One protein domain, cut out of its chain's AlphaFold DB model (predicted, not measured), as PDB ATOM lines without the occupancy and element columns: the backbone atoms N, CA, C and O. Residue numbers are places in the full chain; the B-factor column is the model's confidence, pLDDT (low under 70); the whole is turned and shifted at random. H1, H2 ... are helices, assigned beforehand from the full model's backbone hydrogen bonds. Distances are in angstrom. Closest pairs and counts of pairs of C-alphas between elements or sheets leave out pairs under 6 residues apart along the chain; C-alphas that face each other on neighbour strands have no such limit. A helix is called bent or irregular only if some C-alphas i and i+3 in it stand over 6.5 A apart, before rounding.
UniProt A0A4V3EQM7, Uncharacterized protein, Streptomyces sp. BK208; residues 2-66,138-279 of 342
ATOM      1  N   ARG A   2     162.678 182.340 245.023       79.25
ATOM      2  CA  ARG A   2     161.733 181.578 244.162       79.25
ATOM      3  C   ARG A   2     160.451 181.086 244.865       79.25
ATOM      4  O   ARG A   2     159.384 181.115 244.256       79.25
ATOM      5  N   GLY A   3     160.531 180.677 246.134       87.00
ATOM      6  CA  GLY A   3     159.367 180.226 246.915       87.00
ATOM      7  C   GLY A   3     158.305 181.315 247.118       87.00
ATOM      8  O   GLY A   3     157.133 181.085 246.828       87.00
ATOM      9  N   LYS A   4     158.724 182.533 247.499       87.62
ATOM     10  CA  LYS A   4     157.822 183.685 247.701       87.62
ATOM     11  C   LYS A   4     157.075 184.062 246.411       87.62
ATOM     12  O   LYS A   4     155.878 184.326 246.457       87.62
ATOM     13  N   LEU A   5     157.745 184.015 245.254       85.12
ATOM     14  CA  LEU A   5     157.116 184.281 243.950       85.12
ATOM     15  C   LEU A   5     156.076 183.216 243.569       85.12
ATOM     16  O   LEU A   5     154.985 183.559 243.120       85.12
ATOM     17  N   ARG A   6     156.379 181.929 243.793       86.81
ATOM     18  CA  ARG A   6     155.425 180.830 243.554       86.81
ATOM     19  C   ARG A   6     154.209 180.905 244.481       86.81
ATOM     20  O   ARG A   6     153.104 180.603 244.044       86.81
ATOM     21  N   ALA A   7     154.400 181.308 245.736       90.50
ATOM     22  CA  ALA A   7     153.300 181.512 246.675       90.50
ATOM     23  C   ALA A   7     152.395 182.676 246.235       90.50
ATOM     24  O   ALA A   7     151.178 182.512 246.178       90.50
ATOM     25  N   ARG A   8     152.982 183.815 245.828       90.69
ATOM     26  CA  ARG A   8     152.232 184.969 245.300       90.69
ATOM     27  C   ARG A   8     151.427 184.619 244.046       90.69
ATOM     28  O   ARG A   8     150.258 184.982 243.970       90.69
ATOM     29  N   SER A   9     152.007 183.887 243.092       88.50
ATOM     30  CA  SER A   9     151.291 183.512 241.862       88.50
ATOM     31  C   SER A   9     150.171 182.500 242.100       88.50
ATOM     32  O   SER A   9     149.134 182.590 241.450       88.50
ATOM     33  N   ARG A  10     150.339 181.568 243.051       92.50
ATOM     34  CA  ARG A  10     149.260 180.665 243.487       92.50
ATOM     35  C   ARG A  10     148.120 181.441 244.139       92.50
ATOM     36  O   ARG A  10     146.992 181.291 243.692       92.50
ATOM     37  N   LYS A  11     148.429 182.326 245.095       94.94
ATOM     38  CA  LYS A  11     147.424 183.171 245.760       94.94
ATOM     39  C   LYS A  11     146.629 184.000 244.746       94.94
ATOM     40  O   LYS A  11     145.407 183.970 244.776       94.94
ATOM     41  N   ALA A  12     147.310 184.655 243.803       93.00
ATOM     42  CA  ALA A  12     146.653 185.433 242.750       93.00
ATOM     43  C   ALA A  12     145.771 184.569 241.828       93.00
ATOM     44  O   ALA A  12     144.703 185.005 241.409       93.00
ATOM     45  N   ALA A  13     146.199 183.343 241.512       93.00
ATOM     46  CA  ALA A  13     145.410 182.423 240.700       93.00
ATOM     47  C   ALA A  13     144.154 181.922 241.426       93.00
ATOM     48  O   ALA A  13     143.099 181.809 240.809       93.00
ATOM     49  N   ASP A  14     144.272 181.605 242.714       96.12
ATOM     50  CA  ASP A  14     143.145 181.145 243.524       96.12
ATOM     51  C   ASP A  14     142.145 182.281 243.770       96.12
ATOM     52  O   ASP A  14     140.943 182.057 243.671       96.12
ATOM     53  N   GLU A  15     142.626 183.513 243.960       96.12
ATOM     54  CA  GLU A  15     141.783 184.709 244.021       96.12
ATOM     55  C   GLU A  15     141.048 184.961 242.694       96.12
ATOM     56  O   GLU A  15     139.849 185.226 242.697       96.12
ATOM     57  N   ALA A  16     141.727 184.817 241.550       94.75
ATOM     58  CA  ALA A  16     141.091 184.944 240.238       94.75
ATOM     59  C   ALA A  16     140.016 183.868 239.998       94.75
ATOM     60  O   ALA A  16     138.972 184.164 239.424       94.75
ATOM     61  N   ILE A  17     140.242 182.633 240.458       96.50
ATOM     62  CA  ILE A  17     139.244 181.553 240.393       96.50
ATOM     63  C   ILE A  17     138.058 181.838 241.314       96.50
ATOM     64  O   ILE A  17     136.921 181.611 240.913       96.50
ATOM     65  N   ALA A  18     138.315 182.305 242.537       97.31
ATOM     66  CA  ALA A  18     137.262 182.646 243.485       97.31
ATOM     67  C   ALA A  18     136.372 183.767 242.934       97.31
ATOM     68  O   ALA A  18     135.156 183.620 242.941       97.31
ATOM     69  N   ARG A  19     136.980 184.822 242.368       96.81
ATOM     70  CA  ARG A  19     136.261 185.902 241.673       96.81
ATOM     71  C   ARG A  19     135.434 185.369 240.506       96.81
ATOM     72  O   ARG A  19     134.243 185.614 240.471       96.81
ATOM     73  N   LEU A  20     136.030 184.562 239.623       96.50
ATOM     74  CA  LEU A  20     135.311 183.978 238.485       96.50
ATOM     75  C   LEU A  20     134.108 183.128 238.925       96.50
ATOM     76  O   LEU A  20     133.057 183.190 238.301       96.50
ATOM     77  N   ASN A  21     134.249 182.330 239.985       97.81
ATOM     78  CA  ASN A  21     133.136 181.549 240.527       97.81
ATOM     79  C   ASN A  21     132.057 182.433 241.163       97.81
ATOM     80  O   ASN A  21     130.885 182.093 241.046       97.81
ATOM     81  N   GLY A  22     132.447 183.532 241.816       97.50
ATOM     82  CA  GLY A  22     131.521 184.552 242.307       97.50
ATOM     83  C   GLY A  22     130.731 185.173 241.159       97.50
ATOM     84  O   GLY A  22     129.511 185.079 241.154       97.50
ATOM     85  N   ASP A  23     131.428 185.660 240.128       96.88
ATOM     86  CA  ASP A  23     130.825 186.261 238.933       96.88
ATOM     87  C   ASP A  23     129.849 185.288 238.235       96.88
ATOM     88  O   ASP A  23     128.743 185.668 237.848       96.88
ATOM     89  N   LEU A  24     130.237 184.012 238.086       97.06
ATOM     90  CA  LEU A  24     129.374 182.960 237.530       97.06
ATOM     91  C   LEU A  24     128.152 182.691 238.417       97.06
ATOM     92  O   LEU A  24     127.042 182.587 237.901       97.06
ATOM     93  N   GLY A  25     128.353 182.607 239.734       97.06
ATOM     94  CA  GLY A  25     127.287 182.363 240.702       97.06
ATOM     95  C   GLY A  25     126.273 183.498 240.733       97.06
ATOM     96  O   GLY A  25     125.073 183.245 240.665       97.06
ATOM     97  N   GLU A  26     126.740 184.748 240.723       96.25
ATOM     98  CA  GLU A  26     125.860 185.893 240.543       96.25
ATOM     99  C   GLU A  26     125.071 185.707 239.246       96.25
ATOM    100  O   GLU A  26     123.866 185.921 239.234       96.25
ATOM    101  N   LEU A  27     125.728 185.333 238.129       95.69
ATOM    102  CA  LEU A  27     125.125 185.139 236.792       95.69
ATOM    103  C   LEU A  27     124.122 183.976 236.710       95.69
ATOM    104  O   LEU A  27     123.514 183.790 235.658       95.69
ATOM    105  N   GLY A  28     123.902 183.245 237.806       96.62
ATOM    106  CA  GLY A  28     123.033 182.068 237.837       96.62
ATOM    107  C   GLY A  28     123.629 180.879 237.082       96.62
ATOM    108  O   GLY A  28     122.901 179.986 236.657       96.62
ATOM    109  N   LEU A  29     124.947 180.882 236.870       97.19
ATOM    110  CA  LEU A  29     125.676 179.857 236.138       97.19
ATOM    111  C   LEU A  29     126.395 178.910 237.110       97.19
ATOM    112  O   LEU A  29     126.773 179.313 238.215       97.19
ATOM    113  N   PRO A  30     126.622 177.643 236.716       97.38
ATOM    114  CA  PRO A  30     127.384 176.709 237.532       97.38
ATOM    115  C   PRO A  30     128.829 177.198 237.740       97.38
ATOM    116  O   PRO A  30     129.372 177.932 236.908       97.38
ATOM    117  N   PRO A  31     129.495 176.769 238.828       97.19
ATOM    118  CA  PRO A  31     130.876 177.153 239.093       97.19
ATOM    119  C   PRO A  31     131.818 176.654 237.990       97.19
ATOM    120  O   PRO A  31     131.588 175.613 237.371       97.19
ATOM    121  N   ALA A  32     132.939 177.355 237.797       95.50
ATOM    122  CA  ALA A  32     133.909 177.033 236.759       95.50
ATOM    123  C   ALA A  32     134.409 175.581 236.872       95.50
ATOM    124  O   ALA A  32     134.909 175.140 237.922       95.50
ATOM    125  N   SER A  33     134.365 174.848 235.754       95.88
ATOM    126  CA  SER A  33     134.858 173.474 235.698       95.88
ATOM    127  C   SER A  33     136.315 173.349 236.159       95.88
ATOM    128  O   SER A  33     137.129 174.282 236.127       95.88
ATOM    129  N   ARG A  34     136.692 172.142 236.602       96.69
ATOM    130  CA  ARG A  34     138.062 171.843 237.061       96.69
ATOM    131  C   ARG A  34     139.113 172.218 236.009       96.69
ATOM    132  O   ARG A  34     140.187 172.692 236.372       96.69
ATOM    133  N   ARG A  35     138.810 172.032 234.723       93.75
ATOM    134  CA  ARG A  35     139.729 172.317 233.612       93.75
ATOM    135  C   ARG A  35     139.898 173.814 233.376       93.75
ATOM    136  O   ARG A  35     141.037 174.264 233.261       93.75
ATOM    137  N   LEU A  36     138.812 174.588 233.426       93.38
ATOM    138  CA  LEU A  36     138.873 176.048 233.371       93.38
ATOM    139  C   LEU A  36     139.718 176.612 234.526       93.38
ATOM    140  O   LEU A  36     140.633 177.404 234.302       93.38
ATOM    141  N   ARG A  37     139.527 176.104 235.751       95.75
ATOM    142  CA  ARG A  37     140.356 176.469 236.917       95.75
ATOM    143  C   ARG A  37     141.840 176.148 236.714       95.75
ATOM    144  O   ARG A  37     142.710 176.949 237.058       95.75
ATOM    145  N   VAL A  38     142.160 174.990 236.134       94.19
ATOM    146  CA  VAL A  38     143.549 174.625 235.807       94.19
ATOM    147  C   VAL A  38     144.134 175.565 234.751       94.19
ATOM    148  O   VAL A  38     145.274 176.000 234.911       94.19
ATOM    149  N   ALA A  39     143.368 175.927 233.722       92.31
ATOM    150  CA  ALA A  39     143.798 176.850 232.675       92.31
ATOM    151  C   ALA A  39     144.068 178.266 233.218       92.31
ATOM    152  O   ALA A  39     145.120 178.845 232.934       92.31
ATOM    153  N   VAL A  40     143.189 178.790 234.081       92.06
ATOM    154  CA  VAL A  40     143.387 180.079 234.771       92.06
ATOM    155  C   VAL A  40     144.647 180.038 235.649       92.06
ATOM    156  O   VAL A  40     145.506 180.919 235.555       92.06
ATOM    157  N   ARG A  41     144.848 178.967 236.432       92.88
ATOM    158  CA  ARG A  41     146.086 178.762 237.212       92.88
ATOM    159  C   ARG A  41     147.332 178.687 236.335       92.88
ATOM    160  O   ARG A  41     148.368 179.244 236.702       92.88
ATOM    161  N   ALA A  42     147.258 178.007 235.194       89.94
ATOM    162  CA  ALA A  42     148.373 177.898 234.260       89.94
ATOM    163  C   ALA A  42     148.760 179.272 233.688       89.94
ATOM    164  O   ALA A  42     149.949 179.585 233.623       89.94
ATOM    165  N   ARG A  43     147.776 180.128 233.374       88.62
ATOM    166  CA  ARG A  43     148.012 181.506 232.921       88.62
ATOM    167  C   ARG A  43     148.750 182.343 233.964       88.62
ATOM    168  O   ARG A  43     149.750 182.972 233.627       88.62
ATOM    169  N   HIS A  44     148.303 182.320 235.220       88.12
ATOM    170  CA  HIS A  44     148.945 183.071 236.307       88.12
ATOM    171  C   HIS A  44     150.341 182.545 236.658       88.12
ATOM    172  O   HIS A  44     151.214 183.319 237.053       88.12
ATOM    173  N   ARG A  45     150.596 181.243 236.473       85.00
ATOM    174  CA  ARG A  45     151.952 180.682 236.592       85.00
ATOM    175  C   ARG A  45     152.876 181.152 235.470       85.00
ATOM    176  O   ARG A  45     154.063 181.320 235.717       85.00
ATOM    177  N   ALA A  46     152.339 181.394 234.278       78.31
ATOM    178  CA  ALA A  46     153.092 181.848 233.111       78.31
ATOM    179  C   ALA A  46     153.320 183.376 233.080       78.31
ATOM    180  O   ALA A  46     153.490 183.946 232.002       78.31
ATOM    181  N   SER A  47     153.274 184.060 234.235       68.06
ATOM    182  CA  SER A  47     153.322 185.525 234.280       68.06
ATOM    183  C   SER A  47     154.602 186.081 233.629       68.06
ATOM    184  O   SER A  47     155.690 185.552 233.884       68.06
ATOM    185  N   PRO A  48     154.498 187.176 232.858       57.72
ATOM    186  CA  PRO A  48     155.604 187.758 232.098       57.72
ATOM    187  C   PRO A  48     156.745 188.288 232.970       57.72
ATOM    188  O   PRO A  48     157.866 188.368 232.491       57.72
ATOM    189  N   LEU A  49     156.522 188.551 234.262       62.88
ATOM    190  CA  LEU A  49     157.604 188.898 235.194       62.88
ATOM    191  C   LEU A  49     158.653 187.786 235.315       62.88
ATOM    192  O   LEU A  49     159.825 188.063 235.544       62.88
ATOM    193  N   MET A  50     158.250 186.527 235.124       59.12
ATOM    194  CA  MET A  50     159.195 185.414 235.081       59.12
ATOM    195  C   MET A  50     159.973 185.357 233.762       59.12
ATOM    196  O   MET A  50     161.064 184.806 233.750       59.12
ATOM    197  N   LEU A  51     159.427 185.921 232.681       58.81
ATOM    198  CA  LEU A  51     160.078 185.998 231.372       58.81
ATOM    199  C   LEU A  51     161.038 187.194 231.314       58.81
ATOM    200  O   LEU A  51     162.205 187.010 230.992       58.81
ATOM    201  N   ALA A  52     160.600 188.376 231.761       60.16
ATOM    202  CA  ALA A  52     161.430 189.580 231.836       60.16
ATOM    203  C   ALA A  52     162.652 189.387 232.751       60.16
ATOM    204  O   ALA A  52     163.761 189.769 232.395       60.16
ATOM    205  N   ALA A  53     162.488 188.703 233.890       62.00
ATOM    206  CA  ALA A  53     163.607 188.391 234.784       62.00
ATOM    207  C   ALA A  53     164.655 187.442 234.166       62.00
ATOM    208  O   ALA A  53     165.745 187.306 234.719       62.00
ATOM    209  N   ILE A  54     164.328 186.760 233.063       58.59
ATOM    210  CA  ILE A  54     165.235 185.836 232.372       58.59
ATOM    211  C   ILE A  54     165.809 186.469 231.095       58.59
ATOM    212  O   ILE A  54     166.951 186.167 230.759       58.59
ATOM    213  N   GLU A  55     165.081 187.369 230.427       60.31
ATOM    214  CA  GLU A  55     165.546 188.049 229.207       60.31
ATOM    215  C   GLU A  55     166.479 189.236 229.478       60.31
ATOM    216  O   GLU A  55     167.445 189.423 228.735       60.31
ATOM    217  N   ILE A  56     166.251 189.996 230.559       68.06
ATOM    218  CA  ILE A  56     167.077 191.167 230.897       68.06
ATOM    219  C   ILE A  56     168.567 190.795 231.028       68.06
ATOM    220  O   ILE A  56     169.382 191.476 230.415       68.06
ATOM    221  N   PRO A  57     168.970 189.709 231.721       65.81
ATOM    222  CA  PRO A  57     170.381 189.332 231.813       65.81
ATOM    223  C   PRO A  57     170.991 188.921 230.469       65.81
ATOM    224  O   PRO A  57     172.144 189.240 230.210       65.81
ATOM    225  N   SER A  58     170.246 188.223 229.602       65.94
ATOM    226  CA  SER A  58     170.765 187.819 228.287       65.94
ATOM    227  C   SER A  58     170.922 189.000 227.334       65.94
ATOM    228  O   SER A  58     171.917 189.064 226.619       65.94
ATOM    229  N   LEU A  59     169.979 189.944 227.356       67.62
ATOM    230  CA  LEU A  59     170.082 191.178 226.582       67.62
ATOM    231  C   LEU A  59     171.206 192.064 227.121       67.62
ATOM    232  O   LEU A  59     171.981 192.582 226.331       67.62
ATOM    233  N   LEU A  60     171.363 192.163 228.444       73.31
ATOM    234  CA  LEU A  60     172.472 192.889 229.064       73.31
ATOM    235  C   LEU A  60     173.826 192.292 228.656       73.31
ATOM    236  O   LEU A  60     174.723 193.031 228.280       73.31
ATOM    237  N   VAL A  61     173.970 190.961 228.668       73.50
ATOM    238  CA  VAL A  61     175.203 190.293 228.218       73.50
ATOM    239  C   VAL A  61     175.460 190.542 226.733       73.50
ATOM    240  O   VAL A  61     176.600 190.813 226.374       73.50
ATOM    241  N   ALA A  62     174.432 190.497 225.880       71.88
ATOM    242  CA  ALA A  62     174.574 190.792 224.455       71.88
ATOM    243  C   ALA A  62     174.971 192.256 224.203       71.88
ATOM    244  O   ALA A  62     175.871 192.513 223.412       71.88
ATOM    245  N   VAL A  63     174.354 193.206 224.912       74.50
ATOM    246  CA  VAL A  63     174.673 194.639 224.822       74.50
ATOM    247  C   VAL A  63     176.087 194.915 225.323       74.50
ATOM    248  O   VAL A  63     176.842 195.580 224.626       74.50
ATOM    249  N   LEU A  64     176.486 194.357 226.471       77.31
ATOM    250  CA  LEU A  64     177.853 194.487 226.991       77.31
ATOM    251  C   LEU A  64     178.886 193.864 226.043       77.31
ATOM    252  O   LEU A  64     179.996 194.371 225.924       77.31
ATOM    253  N   TRP A  65     178.521 192.795 225.332       74.31
ATOM    254  CA  TRP A  65     179.363 192.200 224.295       74.31
ATOM    255  C   TRP A  65     179.494 193.081 223.052       74.31
ATOM    256  O   TRP A  65     180.600 193.273 222.557       74.31
ATOM    257  N   VAL A  66     178.386 193.630 222.548       73.94
ATOM    258  CA  VAL A  66     178.397 194.556 221.406       73.94
ATOM    259  C   VAL A  66     179.156 195.832 221.760       73.94
ATOM    260  O   VAL A  66     179.925 196.318 220.939       73.94
ATOM    261  N   ALA A 138     169.709 179.181 223.669       57.03
ATOM    262  CA  ALA A 138     168.824 178.470 222.750       57.03
ATOM    263  C   ALA A 138     168.154 177.295 223.466       57.03
ATOM    264  O   ALA A 138     166.942 177.125 223.355       57.03
ATOM    265  N   GLY A 139     168.889 176.552 224.306       58.72
ATOM    266  CA  GLY A 139     168.314 175.543 225.201       58.72
ATOM    267  C   GLY A 139     167.335 176.150 226.217       58.72
ATOM    268  O   GLY A 139     166.224 175.646 226.410       58.72
ATOM    269  N   ARG A 140     167.687 177.301 226.818       55.53
ATOM    270  CA  ARG A 140     166.766 178.075 227.675       55.53
ATOM    271  C   ARG A 140     165.660 178.765 226.877       55.53
ATOM    272  O   ARG A 140     164.528 178.815 227.341       55.53
ATOM    273  N   GLY A 141     165.943 179.206 225.664       52.41
ATOM    274  CA  GLY A 141     165.042 179.859 224.720       52.41
ATOM    275  C   GLY A 141     163.982 178.905 224.202       52.41
ATOM    276  O   GLY A 141     162.844 179.304 224.001       52.41
ATOM    277  N   TRP A 142     164.282 177.611 224.105       54.19
ATOM    278  CA  TRP A 142     163.287 176.568 223.861       54.19
ATOM    279  C   TRP A 142     162.364 176.344 225.060       54.19
ATOM    280  O   TRP A 142     161.152 176.206 224.884       54.19
ATOM    281  N   SER A 143     162.898 176.368 226.283       57.69
ATOM    282  CA  SER A 143     162.094 176.344 227.516       57.69
ATOM    283  C   SER A 143     161.197 177.589 227.636       57.69
ATOM    284  O   SER A 143     160.006 177.478 227.936       57.69
ATOM    285  N   LEU A 144     161.727 178.767 227.294       58.47
ATOM    286  CA  LEU A 144     161.002 180.041 227.261       58.47
ATOM    287  C   LEU A 144     160.001 180.109 226.101       58.47
ATOM    288  O   LEU A 144     158.887 180.595 226.268       58.47
ATOM    289  N   SER A 145     160.329 179.549 224.939       61.19
ATOM    290  CA  SER A 145     159.404 179.404 223.811       61.19
ATOM    291  C   SER A 145     158.247 178.486 224.196       61.19
ATOM    292  O   SER A 145     157.101 178.746 223.843       61.19
ATOM    293  N   ARG A 146     158.500 177.431 224.980       64.25
ATOM    294  CA  ARG A 146     157.432 176.581 225.523       64.25
ATOM    295  C   ARG A 146     156.570 177.335 226.534       64.25
ATOM    296  O   ARG A 146     155.348 177.238 226.446       64.25
ATOM    297  N   SER A 147     157.151 178.109 227.451       66.31
ATOM    298  CA  SER A 147     156.371 178.850 228.453       66.31
ATOM    299  C   SER A 147     155.583 180.019 227.847       66.31
ATOM    300  O   SER A 147     154.420 180.207 228.202       66.31
ATOM    301  N   THR A 148     156.140 180.738 226.869       68.06
ATOM    302  CA  THR A 148     155.439 181.772 226.083       68.06
ATOM    303  C   THR A 148     154.346 181.168 225.202       68.06
ATOM    304  O   THR A 148     153.237 181.704 225.148       68.06
ATOM    305  N   ARG A 149     154.576 180.001 224.584       70.31
ATOM    306  CA  ARG A 149     153.520 179.246 223.883       70.31
ATOM    307  C   ARG A 149     152.406 178.799 224.826       70.31
ATOM    308  O   ARG A 149     151.236 178.884 224.474       70.31
ATOM    309  N   MET A 150     152.734 178.367 226.044       71.38
ATOM    310  CA  MET A 150     151.711 178.070 227.051       71.38
ATOM    311  C   MET A 150     150.954 179.340 227.460       71.38
ATOM    312  O   MET A 150     149.727 179.332 227.499       71.38
ATOM    313  N   ALA A 151     151.658 180.447 227.703       75.38
ATOM    314  CA  ALA A 151     151.063 181.726 228.081       75.38
ATOM    315  C   ALA A 151     150.091 182.256 227.016       75.38
ATOM    316  O   ALA A 151     149.007 182.730 227.358       75.38
ATOM    317  N   THR A 152     150.473 182.154 225.742       78.38
ATOM    318  CA  THR A 152     149.645 182.559 224.597       78.38
ATOM    319  C   THR A 152     148.450 181.630 224.415       78.38
ATOM    320  O   THR A 152     147.349 182.117 224.181       78.38
ATOM    321  N   ARG A 153     148.609 180.319 224.632       81.56
ATOM    322  CA  ARG A 153     147.495 179.360 224.564       81.56
ATOM    323  C   ARG A 153     146.392 179.644 225.587       81.56
ATOM    324  O   ARG A 153     145.222 179.450 225.279       81.56
ATOM    325  N   PHE A 154     146.744 180.115 226.784       87.44
ATOM    326  CA  PHE A 154     145.766 180.464 227.823       87.44
ATOM    327  C   PHE A 154     145.286 181.919 227.760       87.44
ATOM    328  O   PHE A 154     144.504 182.343 228.613       87.44
ATOM    329  N   ARG A 155     145.737 182.704 226.772       90.00
ATOM    330  CA  ARG A 155     145.326 184.102 226.611       90.00
ATOM    331  C   ARG A 155     143.837 184.210 226.293       90.00
ATOM    332  O   ARG A 155     143.149 184.994 226.941       90.00
ATOM    333  N   SER A 156     143.338 183.354 225.405       92.38
ATOM    334  CA  SER A 156     141.917 183.254 225.056       92.38
ATOM    335  C   SER A 156     141.042 182.890 226.261       92.38
ATOM    336  O   SER A 156     140.059 183.573 226.516       92.38
ATOM    337  N   VAL A 157     141.456 181.909 227.075       94.50
ATOM    338  CA  VAL A 157     140.755 181.538 228.323       94.50
ATOM    339  C   VAL A 157     140.702 182.707 229.310       94.50
ATOM    340  O   VAL A 157     139.685 182.947 229.952       94.50
ATOM    341  N   SER A 158     141.794 183.466 229.446       92.50
ATOM    342  CA  SER A 158     141.783 184.651 230.312       92.50
ATOM    343  C   SER A 158     140.929 185.791 229.751       92.50
ATOM    344  O   SER A 158     140.342 186.543 230.525       92.50
ATOM    345  N   ALA A 159     140.838 185.917 228.424       95.50
ATOM    346  CA  ALA A 159     139.987 186.908 227.778       95.50
ATOM    347  C   ALA A 159     138.503 186.594 228.010       95.50
ATOM    348  O   ALA A 159     137.762 187.497 228.392       95.50
ATOM    349  N   THR A 160     138.091 185.327 227.864       96.69
ATOM    350  CA  THR A 160     136.708 184.893 228.123       96.69
ATOM    351  C   THR A 160     136.345 185.018 229.598       96.69
ATOM    352  O   THR A 160     135.314 185.603 229.908       96.69
ATOM    353  N   ALA A 161     137.220 184.584 230.512       95.94
ATOM    354  CA  ALA A 161     137.015 184.770 231.950       95.94
ATOM    355  C   ALA A 161     136.847 186.256 232.318       95.94
ATOM    356  O   ALA A 161     135.922 186.613 233.038       95.94
ATOM    357  N   ASN A 162     137.685 187.142 231.768       96.50
ATOM    358  CA  ASN A 162     137.536 188.579 231.988       96.50
ATOM    359  C   ASN A 162     136.226 189.131 231.396       96.50
ATOM    360  O   ASN A 162     135.630 190.015 232.001       96.50
ATOM    361  N   ALA A 163     135.773 188.646 230.236       97.88
ATOM    362  CA  ALA A 163     134.489 189.048 229.663       97.88
ATOM    363  C   ALA A 163     133.305 188.614 230.547       97.88
ATOM    364  O   ALA A 163     132.413 189.428 230.775       97.88
ATOM    365  N   ILE A 164     133.344 187.409 231.132       97.94
ATOM    366  CA  ILE A 164     132.354 186.935 232.119       97.94
ATOM    367  C   ILE A 164     132.328 187.863 233.344       97.94
ATOM    368  O   ILE A 164     131.265 188.357 233.709       97.94
ATOM    369  N   SER A 165     133.491 188.204 233.910       97.12
ATOM    370  CA  SER A 165     133.575 189.168 235.019       97.12
ATOM    371  C   SER A 165     133.038 190.555 234.655       97.12
ATOM    372  O   SER A 165     132.507 191.271 235.498       97.12
ATOM    373  N   VAL A 166     133.193 190.999 233.399       97.75
ATOM    374  CA  VAL A 166     132.566 192.251 232.950       97.75
ATOM    375  C   VAL A 166     131.046 192.097 232.842       97.75
ATOM    376  O   VAL A 166     130.354 193.030 233.228       97.75
ATOM    377  N   CYS A 167     130.521 190.953 232.392       98.06
ATOM    378  CA  CYS A 167     129.075 190.698 232.355       98.06
ATOM    379  C   CYS A 167     128.452 190.798 233.756       98.06
ATOM    380  O   CYS A 167     127.449 191.487 233.921       98.06
ATOM    381  N   ALA A 168     129.084 190.184 234.764       97.62
ATOM    382  CA  ALA A 168     128.651 190.288 236.158       97.62
ATOM    383  C   ALA A 168     128.609 191.755 236.621       97.62
ATOM    384  O   ALA A 168     127.557 192.250 237.022       97.62
ATOM    385  N   ARG A 169     129.699 192.507 236.396       97.62
ATOM    386  CA  ARG A 169     129.762 193.946 236.713       97.62
ATOM    387  C   ARG A 169     128.723 194.797 235.986       97.62
ATOM    388  O   ARG A 169     128.253 195.775 236.555       97.62
ATOM    389  N   VAL A 170     128.394 194.483 234.729       97.88
ATOM    390  CA  VAL A 170     127.347 195.205 233.983       97.88
ATOM    391  C   VAL A 170     125.996 195.009 234.656       97.88
ATOM    392  O   VAL A 170     125.259 195.981 234.798       97.88
ATOM    393  N   ARG A 171     125.696 193.788 235.107       97.31
ATOM    394  CA  ARG A 171     124.432 193.500 235.783       97.31
ATOM    395  C   ARG A 171     124.335 194.162 237.157       97.31
ATOM    396  O   ARG A 171     123.274 194.645 237.527       97.31
ATOM    397  N   GLU A 172     125.429 194.210 237.912       97.00
ATOM    398  CA  GLU A 172     125.463 194.922 239.197       97.00
ATOM    399  C   GLU A 172     125.405 196.453 239.032       97.00
ATOM    400  O   GLU A 172     125.019 197.187 239.950       97.00
ATOM    401  N   ALA A 173     125.821 196.973 237.872       96.94
ATOM    402  CA  ALA A 173     125.937 198.404 237.644       96.94
ATOM    403  C   ALA A 173     124.568 199.094 237.550       96.94
ATOM    404  O   ALA A 173     123.769 198.867 236.643       96.94
ATOM    405  N   ARG A 174     124.352 200.067 238.440       96.06
ATOM    406  CA  ARG A 174     123.207 200.989 238.388       96.06
ATOM    407  C   ARG A 174     123.406 202.117 237.365       96.06
ATOM    408  O   ARG A 174     124.510 202.356 236.857       96.06
ATOM    409  N   TRP A 175     122.327 202.854 237.103       85.75
ATOM    410  CA  TRP A 175     122.163 203.695 235.913       85.75
ATOM    411  C   TRP A 175     123.153 204.848 235.640       85.75
ATOM    412  O   TRP A 175     123.306 205.167 234.470       85.75
ATOM    413  N   PRO A 176     123.972 205.411 236.545       95.50
ATOM    414  CA  PRO A 176     125.027 206.325 236.077       95.50
ATOM    415  C   PRO A 176     126.267 205.590 235.528       95.50
ATOM    416  O   PRO A 176     127.013 206.126 234.709       95.50
ATOM    417  N   LYS A 177     126.524 204.352 235.972       96.44
ATOM    418  CA  LYS A 177     127.746 203.600 235.624       96.44
ATOM    419  C   LYS A 177     127.532 202.611 234.475       96.44
ATOM    420  O   LYS A 177     128.502 202.267 233.794       96.44
ATOM    421  N   LYS A 178     126.285 202.206 234.216       95.94
ATOM    422  CA  LYS A 178     125.924 201.170 233.234       95.94
ATOM    423  C   LYS A 178     126.483 201.418 231.818       95.94
ATOM    424  O   LYS A 178     127.156 200.523 231.304       95.94
ATOM    425  N   PRO A 179     126.405 202.629 231.223       96.81
ATOM    426  CA  PRO A 179     126.980 202.876 229.892       96.81
ATOM    427  C   PRO A 179     128.512 202.741 229.831       96.81
ATOM    428  O   PRO A 179     129.102 202.480 228.778       96.81
ATOM    429  N   ARG A 180     129.216 202.954 230.951       97.19
ATOM    430  CA  ARG A 180     130.674 202.764 231.022       97.19
ATOM    431  C   ARG A 180     131.035 201.283 231.070       97.19
ATOM    432  O   ARG A 180     132.012 200.896 230.424       97.19
ATOM    433  N   GLU A 181     130.272 200.484 231.811       97.38
ATOM    434  CA  GLU A 181     130.481 199.036 231.902       97.38
ATOM    435  C   GLU A 181     130.087 198.323 230.603       97.38
ATOM    436  O   GLU A 181     130.861 197.495 230.136       97.38
ATOM    437  N   LEU A 182     129.013 198.734 229.918       97.38
ATOM    438  CA  LEU A 182     128.685 198.222 228.577       97.38
ATOM    439  C   LEU A 182     129.820 198.487 227.570       97.38
ATOM    440  O   LEU A 182     130.267 197.586 226.866       97.38
ATOM    441  N   ARG A 183     130.427 199.683 227.589       97.19
ATOM    442  CA  ARG A 183     131.637 199.971 226.785       97.19
ATOM    443  C   ARG A 183     132.857 199.142 227.197       97.19
ATOM    444  O   ARG A 183     133.803 198.994 226.419       97.19
ATOM    445  N   ARG A 184     132.937 198.678 228.447       97.12
ATOM    446  CA  ARG A 184     133.981 197.736 228.887       97.12
ATOM    447  C   ARG A 184     133.665 196.325 228.402       97.12
ATOM    448  O   ARG A 184     134.606 195.643 228.003       97.12
ATOM    449  N   LEU A 185     132.389 195.938 228.378       97.75
ATOM    450  CA  LEU A 185     131.919 194.651 227.878       97.75
ATOM    451  C   LEU A 185     132.231 194.511 226.393       97.75
ATOM    452  O   LEU A 185     132.980 193.607 226.043       97.75
ATOM    453  N   ALA A 186     131.827 195.478 225.568       96.94
ATOM    454  CA  ALA A 186     132.119 195.483 224.133       96.94
ATOM    455  C   ALA A 186     133.628 195.356 223.842       96.94
ATOM    456  O   ALA A 186     134.068 194.586 222.989       96.94
ATOM    457  N   ARG A 187     134.476 196.051 224.618       96.94
ATOM    458  CA  ARG A 187     135.943 195.925 224.509       96.94
ATOM    459  C   ARG A 187     136.466 194.561 224.956       96.94
ATOM    460  O   ARG A 187     137.457 194.088 224.403       96.94
ATOM    461  N   ALA A 188     135.872 193.961 225.984       96.88
ATOM    462  CA  ALA A 188     136.240 192.627 226.443       96.88
ATOM    463  C   ALA A 188     135.819 191.559 225.423       96.88
ATOM    464  O   ALA A 188     136.635 190.696 225.112       96.88
ATOM    465  N   LEU A 189     134.621 191.674 224.846       97.62
ATOM    466  CA  LEU A 189     134.122 190.811 223.776       97.62
ATOM    467  C   LEU A 189     134.972 190.934 222.515       97.62
ATOM    468  O   LEU A 189     135.473 189.922 222.048       97.62
ATOM    469  N   SER A 190     135.289 192.150 222.060       95.50
ATOM    470  CA  SER A 190     136.208 192.362 220.925       95.50
ATOM    471  C   SER A 190     137.552 191.646 221.122       95.50
ATOM    472  O   SER A 190     138.100 191.061 220.193       95.50
ATOM    473  N   ARG A 191     138.091 191.645 222.352       95.50
ATOM    474  CA  ARG A 191     139.316 190.892 222.669       95.50
ATOM    475  C   ARG A 191     139.092 189.383 222.611       95.50
ATOM    476  O   ARG A 191     139.983 188.676 222.160       95.50
ATOM    477  N   VAL A 192     137.953 188.886 223.090       96.69
ATOM    478  CA  VAL A 192     137.598 187.464 222.973       96.69
ATOM    479  C   VAL A 192     137.504 187.065 221.505       96.69
ATOM    480  O   VAL A 192     138.106 186.063 221.135       96.69
ATOM    481  N   GLU A 193     136.830 187.858 220.671       96.31
ATOM    482  CA  GLU A 193     136.722 187.622 219.229       96.31
ATOM    483  C   GLU A 193     138.100 187.544 218.567       96.31
ATOM    484  O   GLU A 193     138.411 186.548 217.914       96.31
ATOM    485  N   ASP A 194     138.959 188.541 218.802       93.56
ATOM    486  CA  ASP A 194     140.319 188.578 218.257       93.56
ATOM    487  C   ASP A 194     141.131 187.338 218.682       93.56
ATOM    488  O   ASP A 194     141.848 186.740 217.874       93.56
ATOM    489  N   GLU A 195     141.032 186.917 219.948       94.38
ATOM    490  CA  GLU A 195     141.733 185.729 220.448       94.38
ATOM    491  C   GLU A 195     141.159 184.429 219.873       94.38
ATOM    492  O   GLU A 195     141.935 183.547 219.498       94.38
ATOM    493  N   VAL A 196     139.831 184.309 219.756       95.12
ATOM    494  CA  VAL A 196     139.149 183.157 219.143       95.12
ATOM    495  C   VAL A 196     139.551 183.030 217.677       95.12
ATOM    496  O   VAL A 196     139.981 181.954 217.252       95.12
ATOM    497  N   MET A 197     139.550 184.136 216.930       93.94
ATOM    498  CA  MET A 197     140.029 184.162 215.550       93.94
ATOM    499  C   MET A 197     141.517 183.835 215.452       93.94
ATOM    500  O   MET A 197     141.943 183.257 214.460       93.94
ATOM    501  N   ARG A 198     142.333 184.105 216.476       91.81
ATOM    502  CA  ARG A 198     143.763 183.742 216.499       91.81
ATOM    503  C   ARG A 198     144.041 182.305 216.946       91.81
ATOM    504  O   ARG A 198     145.156 181.828 216.703       91.81
ATOM    505  N   LEU A 199     143.072 181.577 217.514       92.25
ATOM    506  CA  LEU A 199     143.271 180.209 218.026       92.25
ATOM    507  C   LEU A 199     143.850 179.259 216.974       92.25
ATOM    508  O   LEU A 199     144.759 178.482 217.277       92.25
ATOM    509  N   HIS A 200     143.398 179.346 215.720       89.94
ATOM    510  CA  HIS A 200     143.904 178.502 214.630       89.94
ATOM    511  C   HIS A 200     145.403 178.727 214.334       89.94
ATOM    512  O   HIS A 200     146.038 177.884 213.701       89.94
ATOM    513  N   ARG A 201     145.981 179.859 214.769       86.69
ATOM    514  CA  ARG A 201     147.415 180.177 214.643       86.69
ATOM    515  C   ARG A 201     148.198 179.779 215.891       86.69
ATOM    516  O   ARG A 201     149.300 179.256 215.780       86.69
ATOM    517  N   THR A 202     147.635 180.017 217.074       84.31
ATOM    518  CA  THR A 202     148.336 179.847 218.359       84.31
ATOM    519  C   THR A 202     148.283 178.423 218.906       84.31
ATOM    520  O   THR A 202     149.077 178.068 219.774       84.31
ATOM    521  N   SER A 203     147.398 177.571 218.382       78.69
ATOM    522  CA  SER A 203     147.209 176.205 218.886       78.69
ATOM    523  C   SER A 203     148.428 175.290 218.714       78.69
ATOM    524  O   SER A 203     148.506 174.264 219.386       78.69
ATOM    525  N   GLY A 204     149.370 175.623 217.822       75.56
ATOM    526  CA  GLY A 204     150.658 174.928 217.648       75.56
ATOM    527  C   GLY A 204     150.589 173.466 217.179       75.56
ATOM    528  O   GLY A 204     151.628 172.860 216.950       75.56
ATOM    529  N   ARG A 205     149.386 172.896 217.038       78.31
ATOM    530  CA  ARG A 205     149.131 171.499 216.643       78.31
ATOM    531  C   ARG A 205     148.879 171.314 215.149       78.31
ATOM    532  O   ARG A 205     148.746 170.182 214.700       78.31
ATOM    533  N   LEU A 206     148.763 172.403 214.392       82.44
ATOM    534  CA  LEU A 206     148.488 172.350 212.961       82.44
ATOM    535  C   LEU A 206     149.656 172.937 212.170       82.44
ATOM    536  O   LEU A 206     150.115 174.032 212.513       82.44
ATOM    537  N   PRO A 207     150.111 172.262 211.101       85.00
ATOM    538  CA  PRO A 207     151.081 172.849 210.194       85.00
ATOM    539  C   PRO A 207     150.469 174.058 209.477       85.00
ATOM    540  O   PRO A 207     149.259 174.127 209.244       85.00
ATOM    541  N   VAL A 208     151.323 175.017 209.105       82.19
ATOM    542  CA  VAL A 208     150.920 176.333 208.570       82.19
ATOM    543  C   VAL A 208     149.996 176.216 207.349       82.19
ATOM    544  O   VAL A 208     149.084 177.032 207.205       82.19
ATOM    545  N   ARG A 209     150.190 175.184 206.518       86.06
ATOM    546  CA  ARG A 209     149.452 174.923 205.269       86.06
ATOM    547  C   ARG A 209     148.385 173.818 205.375       86.06
ATOM    548  O   ARG A 209     147.984 173.256 204.366       86.06
ATOM    549  N   SER A 210     147.922 173.464 206.576       87.94
ATOM    550  CA  SER A 210     146.891 172.422 206.721       87.94
ATOM    551  C   SER A 210     145.511 172.894 206.248       87.94
ATOM    552  O   SER A 210     145.033 173.922 206.723       87.94
ATOM    553  N   HIS A 211     144.809 172.089 205.442       89.69
ATOM    554  CA  HIS A 211     143.395 172.319 205.091       89.69
ATOM    555  C   HIS A 211     142.489 172.445 206.332       89.69
ATOM    556  O   HIS A 211     141.598 173.291 206.393       89.69
ATOM    557  N   ARG A 212     142.783 171.683 207.400       90.50
ATOM    558  CA  ARG A 212     142.054 171.753 208.682       90.50
ATOM    559  C   ARG A 212     142.075 173.156 209.297       90.50
ATOM    560  O   ARG A 212     141.167 173.524 210.033       90.50
ATOM    561  N   ARG A 213     143.090 173.967 208.984       91.69
ATOM    562  CA  ARG A 213     143.205 175.349 209.464       91.69
ATOM    563  C   ARG A 213     142.098 176.245 208.903       91.69
ATOM    564  O   ARG A 213     141.633 177.124 209.623       91.69
ATOM    565  N   GLN A 214     141.671 176.019 207.660       90.75
ATOM    566  CA  GLN A 214     140.578 176.769 207.040       90.75
ATOM    567  C   GLN A 214     139.236 176.422 207.687       90.75
ATOM    568  O   GLN A 214     138.484 177.330 208.024       90.75
ATOM    569  N   GLN A 215     138.993 175.135 207.963       92.19
ATOM    570  CA  GLN A 215     137.814 174.684 208.713       92.19
ATOM    571  C   GLN A 215     137.774 175.298 210.120       92.19
ATOM    572  O   GLN A 215     136.761 175.870 210.508       92.19
ATOM    573  N   LEU A 216     138.897 175.287 210.854       93.50
ATOM    574  CA  LEU A 216     138.982 175.947 212.163       93.50
ATOM    575  C   LEU A 216     138.718 177.454 212.089       93.50
ATOM    576  O   LEU A 216     138.098 178.009 212.991       93.50
ATOM    577  N   LYS A 217     139.213 178.123 211.043       93.31
ATOM    578  CA  LYS A 217     138.973 179.554 210.839       93.31
ATOM    579  C   LYS A 217     137.492 179.830 210.560       93.31
ATOM    580  O   LYS A 217     136.953 180.776 211.119       93.31
ATOM    581  N   GLY A 218     136.849 178.998 209.738       93.25
ATOM    582  CA  GLY A 218     135.409 179.073 209.478       93.25
ATOM    583  C   GLY A 218     134.590 178.900 210.757       93.25
ATOM    584  O   GLY A 218     133.781 179.763 211.081       93.25
ATOM    585  N   HIS A 219     134.884 177.854 211.539       94.25
ATOM    586  CA  HIS A 219     134.227 177.599 212.827       94.25
ATOM    587  C   HIS A 219     134.430 178.739 213.830       94.25
ATOM    588  O   HIS A 219     133.489 179.169 214.489       94.25
ATOM    589  N   ALA A 220     135.648 179.281 213.928       94.81
ATOM    590  CA  ALA A 220     135.919 180.449 214.766       94.81
ATOM    591  C   ALA A 220     135.077 181.666 214.338       94.81
ATOM    592  O   ALA A 220     134.536 182.359 215.196       94.81
ATOM    593  N   GLY A 221     134.903 181.880 213.028       94.94
ATOM    594  CA  GLY A 221     134.037 182.930 212.490       94.94
ATOM    595  C   GLY A 221     132.559 182.747 212.853       94.94
ATOM    596  O   GLY A 221     131.890 183.737 213.145       94.94
ATOM    597  N   LEU A 222     132.062 181.505 212.891       95.19
ATOM    598  CA  LEU A 222     130.703 181.187 213.355       95.19
ATOM    599  C   LEU A 222     130.533 181.459 214.855       95.19
ATOM    600  O   LEU A 222     129.547 182.063 215.266       95.19
ATOM    601  N   VAL A 223     131.522 181.086 215.673       96.00
ATOM    602  CA  VAL A 223     131.522 181.363 217.120       96.00
ATOM    603  C   VAL A 223     131.496 182.867 217.388       96.00
ATOM    604  O   VAL A 223     130.735 183.326 218.235       96.00
ATOM    605  N   VAL A 224     132.291 183.650 216.653       96.06
ATOM    606  CA  VAL A 224     132.278 185.117 216.748       96.06
ATOM    607  C   VAL A 224     130.921 185.686 216.341       96.06
ATOM    608  O   VAL A 224     130.386 186.539 217.044       96.06
ATOM    609  N   ALA A 225     130.326 185.196 215.252       94.88
ATOM    610  CA  ALA A 225     129.000 185.635 214.827       94.88
ATOM    611  C   ALA A 225     127.923 185.324 215.890       94.88
ATOM    612  O   ALA A 225     127.092 186.182 216.190       94.88
ATOM    613  N   ALA A 226     127.991 184.152 216.532       95.69
ATOM    614  CA  ALA A 226     127.110 183.790 217.643       95.69
ATOM    615  C   ALA A 226     127.292 184.712 218.865       95.69
ATOM    616  O   ALA A 226     126.305 185.158 219.449       95.69
ATOM    617  N   LEU A 227     128.538 185.054 219.223       96.50
ATOM    618  CA  LEU A 227     128.825 186.007 220.302       96.50
ATOM    619  C   LEU A 227     128.280 187.407 219.993       96.50
ATOM    620  O   LEU A 227     127.664 188.007 220.868       96.50
ATOM    621  N   ARG A 228     128.429 187.899 218.756       96.06
ATOM    622  CA  ARG A 228     127.871 189.197 218.328       96.06
ATOM    623  C   ARG A 228     126.352 189.219 218.354       96.06
ATOM    624  O   ARG A 228     125.766 190.208 218.775       96.06
ATOM    625  N   ARG A 229     125.702 188.125 217.944       95.62
ATOM    626  CA  ARG A 229     124.242 187.990 218.045       95.62
ATOM    627  C   ARG A 229     123.787 188.029 219.504       95.62
ATOM    628  O   ARG A 229     122.807 188.697 219.813       95.62
ATOM    629  N   ALA A 230     124.498 187.342 220.399       96.19
ATOM    630  CA  ALA A 230     124.213 187.375 221.831       96.19
ATOM    631  C   ALA A 230     124.483 188.757 222.458       96.19
ATOM    632  O   ALA A 230     123.722 189.181 223.321       96.19
ATOM    633  N   GLU A 231     125.512 189.477 222.002       97.06
ATOM    634  CA  GLU A 231     125.781 190.865 222.404       97.06
ATOM    635  C   GLU A 231     124.669 191.812 221.940       97.06
ATOM    636  O   GLU A 231     124.161 192.575 222.751       97.06
ATOM    637  N   ALA A 232     124.227 191.719 220.682       96.31
ATOM    638  CA  ALA A 232     123.155 192.558 220.140       96.31
ATOM    639  C   ALA A 232     121.824 192.390 220.895       96.31
ATOM    640  O   ALA A 232     121.042 193.328 221.003       96.31
ATOM    641  N   ARG A 233     121.573 191.210 221.482       96.88
ATOM    642  CA  ARG A 233     120.404 190.994 222.347       96.88
ATOM    643  C   ARG A 233     120.437 191.813 223.634       96.88
ATOM    644  O   ARG A 233     119.382 192.003 224.222       96.88
ATOM    645  N   ILE A 234     121.591 192.314 224.075       97.12
ATOM    646  CA  ILE A 234     121.678 193.191 225.254       97.12
ATOM    647  C   ILE A 234     120.941 194.508 225.001       97.12
ATOM    648  O   ILE A 234     120.326 195.038 225.925       97.12
ATOM    649  N   ASP A 235     120.947 195.010 223.766       96.88
ATOM    650  CA  ASP A 235     120.255 196.255 223.424       96.88
ATOM    651  C   ASP A 235     118.724 196.092 223.461       96.88
ATOM    652  O   ASP A 235     118.016 197.048 223.775       96.88
ATOM    653  N   CYS A 236     118.216 194.879 223.202       97.44
ATOM    654  CA  CYS A 236     116.783 194.568 223.228       97.44
ATOM    655  C   CYS A 236     116.301 194.064 224.600       97.44
ATOM    656  O   CYS A 236     115.313 194.557 225.136       97.44
ATOM    657  N   ASP A 237     117.002 193.082 225.173       97.12
ATOM    658  CA  ASP A 237     116.576 192.324 226.357       97.12
ATOM    659  C   ASP A 237     117.244 192.828 227.657       97.12
ATOM    660  O   ASP A 237     116.953 192.344 228.756       97.12
ATOM    661  N   GLY A 238     118.180 193.779 227.560       95.88
ATOM    662  CA  GLY A 238     118.876 194.368 228.702       95.88
ATOM    663  C   GLY A 238     119.655 193.343 229.533       95.88
ATOM    664  O   GLY A 238     120.459 192.562 229.020       95.88
ATOM    665  N   ASP A 239     119.427 193.346 230.850       96.56
ATOM    666  CA  ASP A 239     120.174 192.501 231.794       96.56
ATOM    667  C   ASP A 239     119.861 191.006 231.642       96.56
ATOM    668  O   ASP A 239     120.701 190.168 231.978       96.56
ATOM    669  N   ALA A 240     118.697 190.658 231.081       96.94
ATOM    670  CA  ALA A 240     118.307 189.269 230.851       96.94
ATOM    671  C   ALA A 240     119.200 188.571 229.805       96.94
ATOM    672  O   ALA A 240     119.390 187.357 229.878       96.94
ATOM    673  N   ALA A 241     119.809 189.320 228.876       97.69
ATOM    674  CA  ALA A 241     120.733 188.775 227.877       97.69
ATOM    675  C   ALA A 241     122.147 188.487 228.422       97.69
ATOM    676  O   ALA A 241     122.903 187.736 227.797       97.69
ATOM    677  N   LEU A 242     122.515 189.018 229.596       97.81
ATOM    678  CA  LEU A 242     123.868 188.868 230.146       97.81
ATOM    679  C   LEU A 242     124.177 187.431 230.578       97.81
ATOM    680  O   LEU A 242     125.288 186.953 230.349       97.81
ATOM    681  N   ALA A 243     123.211 186.726 231.175       97.38
ATOM    682  CA  ALA A 243     123.401 185.339 231.606       97.38
ATOM    683  C   ALA A 243     123.570 184.365 230.415       97.38
ATOM    684  O   ALA A 243     124.544 183.607 230.416       97.38
ATOM    685  N   PRO A 244     122.737 184.413 229.351       97.00
ATOM    686  CA  PRO A 244     122.972 183.650 228.122       97.00
ATOM    687  C   PRO A 244     124.325 183.945 227.460       97.00
ATOM    688  O   PRO A 244     125.030 183.014 227.065       97.00
ATOM    689  N   LEU A 245     124.728 185.218 227.377       97.69
ATOM    690  CA  LEU A 245     126.030 185.593 226.820       97.69
ATOM    691  C   LEU A 245     127.184 185.020 227.657       97.69
ATOM    692  O   LEU A 245     128.130 184.450 227.112       97.69
ATOM    693  N   ALA A 246     127.107 185.135 228.983       97.56
ATOM    694  CA  ALA A 246     128.117 184.580 229.875       97.56
ATOM    695  C   ALA A 246     128.171 183.046 229.825       97.56
ATOM    696  O   ALA A 246     129.263 182.483 229.880       97.56
ATOM    697  N   SER A 247     127.028 182.378 229.644       96.94
ATOM    698  CA  SER A 247     126.955 180.933 229.409       96.94
ATOM    699  C   SER A 247     127.697 180.531 228.127       96.94
ATOM    700  O   SER A 247     128.543 179.636 228.159       96.94
ATOM    701  N   LEU A 248     127.487 181.254 227.016       97.00
ATOM    702  CA  LEU A 248     128.235 181.038 225.770       97.00
ATOM    703  C   LEU A 248     129.743 181.259 225.956       97.00
ATOM    704  O   LEU A 248     130.550 180.437 225.519       97.00
ATOM    705  N   LEU A 249     130.144 182.336 226.640       97.50
ATOM    706  CA  LEU A 249     131.553 182.607 226.947       97.50
ATOM    707  C   LEU A 249     132.177 181.514 227.823       97.50
ATOM    708  O   LEU A 249     133.331 181.142 227.596       97.50
ATOM    709  N   ALA A 250     131.432 180.995 228.802       96.44
ATOM    710  CA  ALA A 250     131.869 179.902 229.662       96.44
ATOM    711  C   ALA A 250     132.054 178.615 228.850       96.44
ATOM    712  O   ALA A 250     133.130 178.022 228.907       96.44
ATOM    713  N   ALA A 251     131.081 178.248 228.010       96.50
ATOM    714  CA  ALA A 251     131.179 177.092 227.122       96.50
ATOM    715  C   ALA A 251     132.406 177.186 226.197       96.50
ATOM    716  O   ALA A 251     133.207 176.250 226.122       96.50
ATOM    717  N   VAL A 252     132.628 178.348 225.570       96.62
ATOM    718  CA  VAL A 252     133.819 178.598 224.745       96.62
ATOM    719  C   VAL A 252     135.099 178.459 225.578       96.62
ATOM    720  O   VAL A 252     136.038 177.783 225.155       96.62
ATOM    721  N   ALA A 253     135.154 179.043 226.780       95.81
ATOM    722  CA  ALA A 253     136.315 178.946 227.666       95.81
ATOM    723  C   ALA A 253     136.648 177.491 228.039       95.81
ATOM    724  O   ALA A 253     137.821 177.106 228.045       95.81
ATOM    725  N   GLU A 254     135.630 176.676 228.311       95.19
ATOM    726  CA  GLU A 254     135.777 175.258 228.635       95.19
ATOM    727  C   GLU A 254     136.276 174.445 227.445       95.19
ATOM    728  O   GLU A 254     137.253 173.704 227.574       95.19
ATOM    729  N   ARG A 255     135.695 174.637 226.256       95.62
ATOM    730  CA  ARG A 255     136.149 173.941 225.042       95.62
ATOM    731  C   ARG A 255     137.574 174.331 224.651       95.62
ATOM    732  O   ARG A 255     138.349 173.474 224.215       95.62
ATOM    733  N   ILE A 256     137.974 175.584 224.882       94.31
ATOM    734  CA  ILE A 256     139.372 176.016 224.731       94.31
ATOM    735  C   ILE A 256     140.272 175.320 225.758       94.31
ATOM    736  O   ILE A 256     141.339 174.821 225.385       94.31
ATOM    737  N   ALA A 257     139.865 175.268 227.031       93.00
ATOM    738  CA  ALA A 257     140.623 174.601 228.090       93.00
ATOM    739  C   ALA A 257     140.800 173.095 227.811       93.00
ATOM    740  O   ALA A 257     141.869 172.541 228.077       93.00
ATOM    741  N   ASP A 258     139.807 172.468 227.181       93.25
ATOM    742  CA  ASP A 258     139.840 171.083 226.699       93.25
ATOM    743  C   ASP A 258     140.743 170.884 225.473       93.25
ATOM    744  O   ASP A 258     141.108 169.760 225.124       93.25
ATOM    745  N   GLY A 259     141.119 171.967 224.795       91.69
ATOM    746  CA  GLY A 259     141.840 171.917 223.528       91.69
ATOM    747  C   GLY A 259     140.976 171.478 222.344       91.69
ATOM    748  O   GLY A 259     141.535 171.088 221.317       91.69
ATOM    749  N   ARG A 260     139.644 171.558 222.457       93.00
ATOM    750  CA  ARG A 260     138.673 171.279 221.384       93.00
ATOM    751  C   ARG A 260     138.459 172.520 220.510       93.00
ATOM    752  O   ARG A 260     137.374 173.083 220.450       93.00
ATOM    753  N   ILE A 261     139.513 172.958 219.819       91.94
ATOM    754  CA  ILE A 261     139.488 174.208 219.030       91.94
ATOM    755  C   ILE A 261     138.568 174.111 217.798       91.94
ATOM    756  O   ILE A 261     138.060 175.124 217.339       91.94
ATOM    757  N   GLY A 262     138.333 172.906 217.269       92.12
ATOM    758  CA  GLY A 262     137.406 172.689 216.148       92.12
ATOM    759  C   GLY A 262     135.939 172.564 216.533       92.12
ATOM    760  O   GLY A 262     135.113 172.445 215.647       92.12
ATOM    761  N   ALA A 263     135.629 172.579 217.829       94.38
ATOM    762  CA  ALA A 263     134.275 172.433 218.355       94.38
ATOM    763  C   ALA A 263     134.124 173.313 219.605       94.38
ATOM    764  O   ALA A 263     133.876 172.829 220.713       94.38
ATOM    765  N   LEU A 264     134.383 174.616 219.425       94.19
ATOM    766  CA  LEU A 264     134.285 175.623 220.491       94.19
ATOM    767  C   LEU A 264     132.852 175.813 220.996       94.19
ATOM    768  O   LEU A 264     132.647 176.067 222.176       94.19
ATOM    769  N   LEU A 265     131.892 175.676 220.089       93.56
ATOM    770  CA  LEU A 265     130.465 175.605 220.349       93.56
ATOM    771  C   LEU A 265     129.966 174.370 219.610       93.56
ATOM    772  O   LEU A 265     130.457 174.074 218.516       93.56
ATOM    773  N   ASP A 266     129.053 173.636 220.237       91.50
ATOM    774  CA  ASP A 266     128.400 172.510 219.577       91.50
ATOM    775  C   ASP A 266     127.476 173.052 218.477       91.50
ATOM    776  O   ASP A 266     126.878 174.113 218.650       91.50
ATOM    777  N   GLU A 267     127.329 172.316 217.376       85.69
ATOM    778  CA  GLU A 267     126.519 172.718 216.209       85.69
ATOM    779  C   GLU A 267     125.079 173.085 216.592       85.69
ATOM    780  O   GLU A 267     124.513 174.021 216.049       85.69
ATOM    781  N   ARG A 268     124.529 172.448 217.632       83.44
ATOM    782  CA  ARG A 268     123.196 172.752 218.186       83.44
ATOM    783  C   ARG A 268     123.048 174.177 218.733       83.44
ATOM    784  O   ARG A 268     121.932 174.658 218.877       83.44
ATOM    785  N   HIS A 269     124.155 174.823 219.093       81.69
ATOM    786  CA  HIS A 269     124.188 176.197 219.600       81.69
ATOM    787  C   HIS A 269     124.606 177.204 218.523       81.69
ATOM    788  O   HIS A 269     124.740 178.390 218.823       81.69
ATOM    789  N   LEU A 270     124.850 176.744 217.292       84.25
ATOM    790  CA  LEU A 270     125.145 177.584 216.142       84.25
ATOM    791  C   LEU A 270     123.872 177.692 215.295       84.25
ATOM    792  O   LEU A 270     123.520 176.733 214.616       84.25
ATOM    793  N   PRO A 271     123.165 178.832 215.345       80.88
ATOM    794  CA  PRO A 271     122.067 179.096 214.428       80.88
ATOM    795  C   PRO A 271     122.480 178.857 212.966       80.88
ATOM    796  O   PRO A 271     123.549 179.307 212.543       80.88
ATOM    797  N   GLU A 272     121.633 178.163 212.203       80.06
ATOM    798  CA  GLU A 272     121.891 177.793 210.800       80.06
ATOM    799  C   GLU A 272     122.010 179.016 209.868       80.06
ATOM    800  O   GLU A 272     122.618 178.934 208.804       80.06
ATOM    801  N   ASP A 273     121.483 180.168 210.288       85.88
ATOM    802  CA  ASP A 273     121.464 181.438 209.555       85.88
ATOM    803  C   ASP A 273     122.723 182.304 209.761       85.88
ATOM    804  O   ASP A 273     122.823 183.408 209.220       85.88
ATOM    805  N   LEU A 274     123.709 181.843 210.539       85.94
ATOM    806  CA  LEU A 274     124.906 182.638 210.816       85.94
ATOM    807  C   LEU A 274     125.905 182.605 209.657       85.94
ATOM    808  O   LEU A 274     126.581 181.610 209.398       85.94
ATOM    809  N   THR A 275     126.114 183.763 209.033       85.12
ATOM    810  CA  THR A 275     127.251 183.966 208.130       85.12
ATOM    811  C   THR A 275     128.551 184.083 208.938       85.12
ATOM    812  O   THR A 275     128.620 184.926 209.841       85.12
ATOM    813  N   PRO A 276     129.608 183.306 208.627       84.06
ATOM    814  CA  PRO A 276     130.882 183.398 209.332       84.06
ATOM    815  C   PRO A 276     131.446 184.821 209.283       84.06
ATOM    816  O   PRO A 276     131.574 185.409 208.205       84.06
ATOM    817  N   ALA A 277     131.841 185.361 210.438       81.19
ATOM    818  CA  ALA A 277     132.503 186.657 210.489       81.19
ATOM    819  C   ALA A 277     133.810 186.606 209.675       81.19
ATOM    820  O   ALA A 277     134.733 185.845 209.982       81.19
ATOM    821  N   ARG A 278     133.882 187.398 208.600       75.38
ATOM    822  CA  ARG A 278     135.047 187.424 207.712       75.38
ATOM    823  C   ARG A 278     136.097 188.386 208.260       75.38
ATOM    824  O   ARG A 278     135.827 189.563 208.477       75.38
ATOM    825  N   ASP A 279     137.316 187.886 208.443       73.25
ATOM    826  CA  ASP A 279     138.459 188.736 208.780       73.25
ATOM    827  C   ASP A 279     138.802 189.639 207.590       73.25
ATOM    828  O   ASP A 279     139.413 189.185 206.619       73.25
TER     829      ASP A 279
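This is residues 2 to 66 and 138 to 279 of the 342 residues of an uncharacterized protein of Streptomyces sp. BK208 (UniProt A0A4V3EQM7). Four long helical rods, H5, H6 and the two arms of the bent helix H7, stand side by side in an up-and-down bundle, H7 folding back on itself so that H7b closes the ring onto H5. H2 packs across H5 and H7b with H1 hairpinned over it, H4 leads away from one end of the bundle, and residues 56 to 66 of H3 stick out. The 207 printed residues include seven named helices, H1 to H7 in order, and no named strand: all helix. The whole is compact, radius of gyration of the C-alphas 18.9 A, spanning 62 by 43 by 32 A.

Start at H7, residues 211 to 257, assigned as one helix by its hydrogen bonds but bent, C-alphas 236 and 239 being 9.4 A apart. Its arms H7a, residues 211 to 236, and H7b, residues 239 to 257, touch, closest at C-alphas Ile 234 and Ala 241, 5.2 A, at a shallow tilt of 19 degrees, opposite ways; H7a does so with residues 227 to 234 alone. H6, residues 178 to 202, touches H7a with residues 189 to 200 alone, closest at C-alphas Met 197 and Ala 220, 5.6 A. H5, residues 155 to 172, touches H6, C-alphas Ala 163 and Ala 188 closest at 5.1 A, and H7b, Val 157 and Ala 253 closest at 5.2 A, each at a shallow tilt of 17 degrees, opposite ways. H2, residues 34 to 45, is about perpendicular to H7b at 76 degrees and touches it with residues 35 to 39 alone, closest at C-alphas Leu 36 and Glu 254, 5.7 A. H1, residues 2 to 26, forms a hairpin with H2, C-alphas Ala 13 and Arg 41 closest at 5.1 A. H4, residues 138 to 153, and H2 touch only at their ends, C-alphas Arg 43 and Ala 151 closest at 5.7 A. H3, residues 49 to 66, is close to H4 but not clearly touching, C-alphas Leu 51 and Leu 144 closest at 7.3 A. Every O i to N i+4 pair is within hydrogen-bond range in H1, H2, H4 and H5; H3 has 11 of 14, H6 18 of 21, H7a 18 of 22 and H7b 13 of 15.

Find C-alpha 211 at (143.395, 172.319, 205.091); from there H7a runs 39.1 A, and H7b, 27.4 A, ends at C-alpha 257, (140.623, 174.601, 228.090). H1 begins at C-alpha 2, (161.733, 181.578, 244.162), and runs 36.3 A. H6, 34.3 A, has a kink of 29 degrees near residue 196 and is only just irregular, C-alphas 197 and 200 being 6.9 A apart.

Look for the cut between C-alphas 66 and 138, 18.8 A apart; residues 67 to 137 are not printed. Of the links printed whole, none is long, and residues 258 to 279 hold no named element. Mean pLDDT of the printed part is 88.2; residues 47 to 59 and 138 to 148 are under 70.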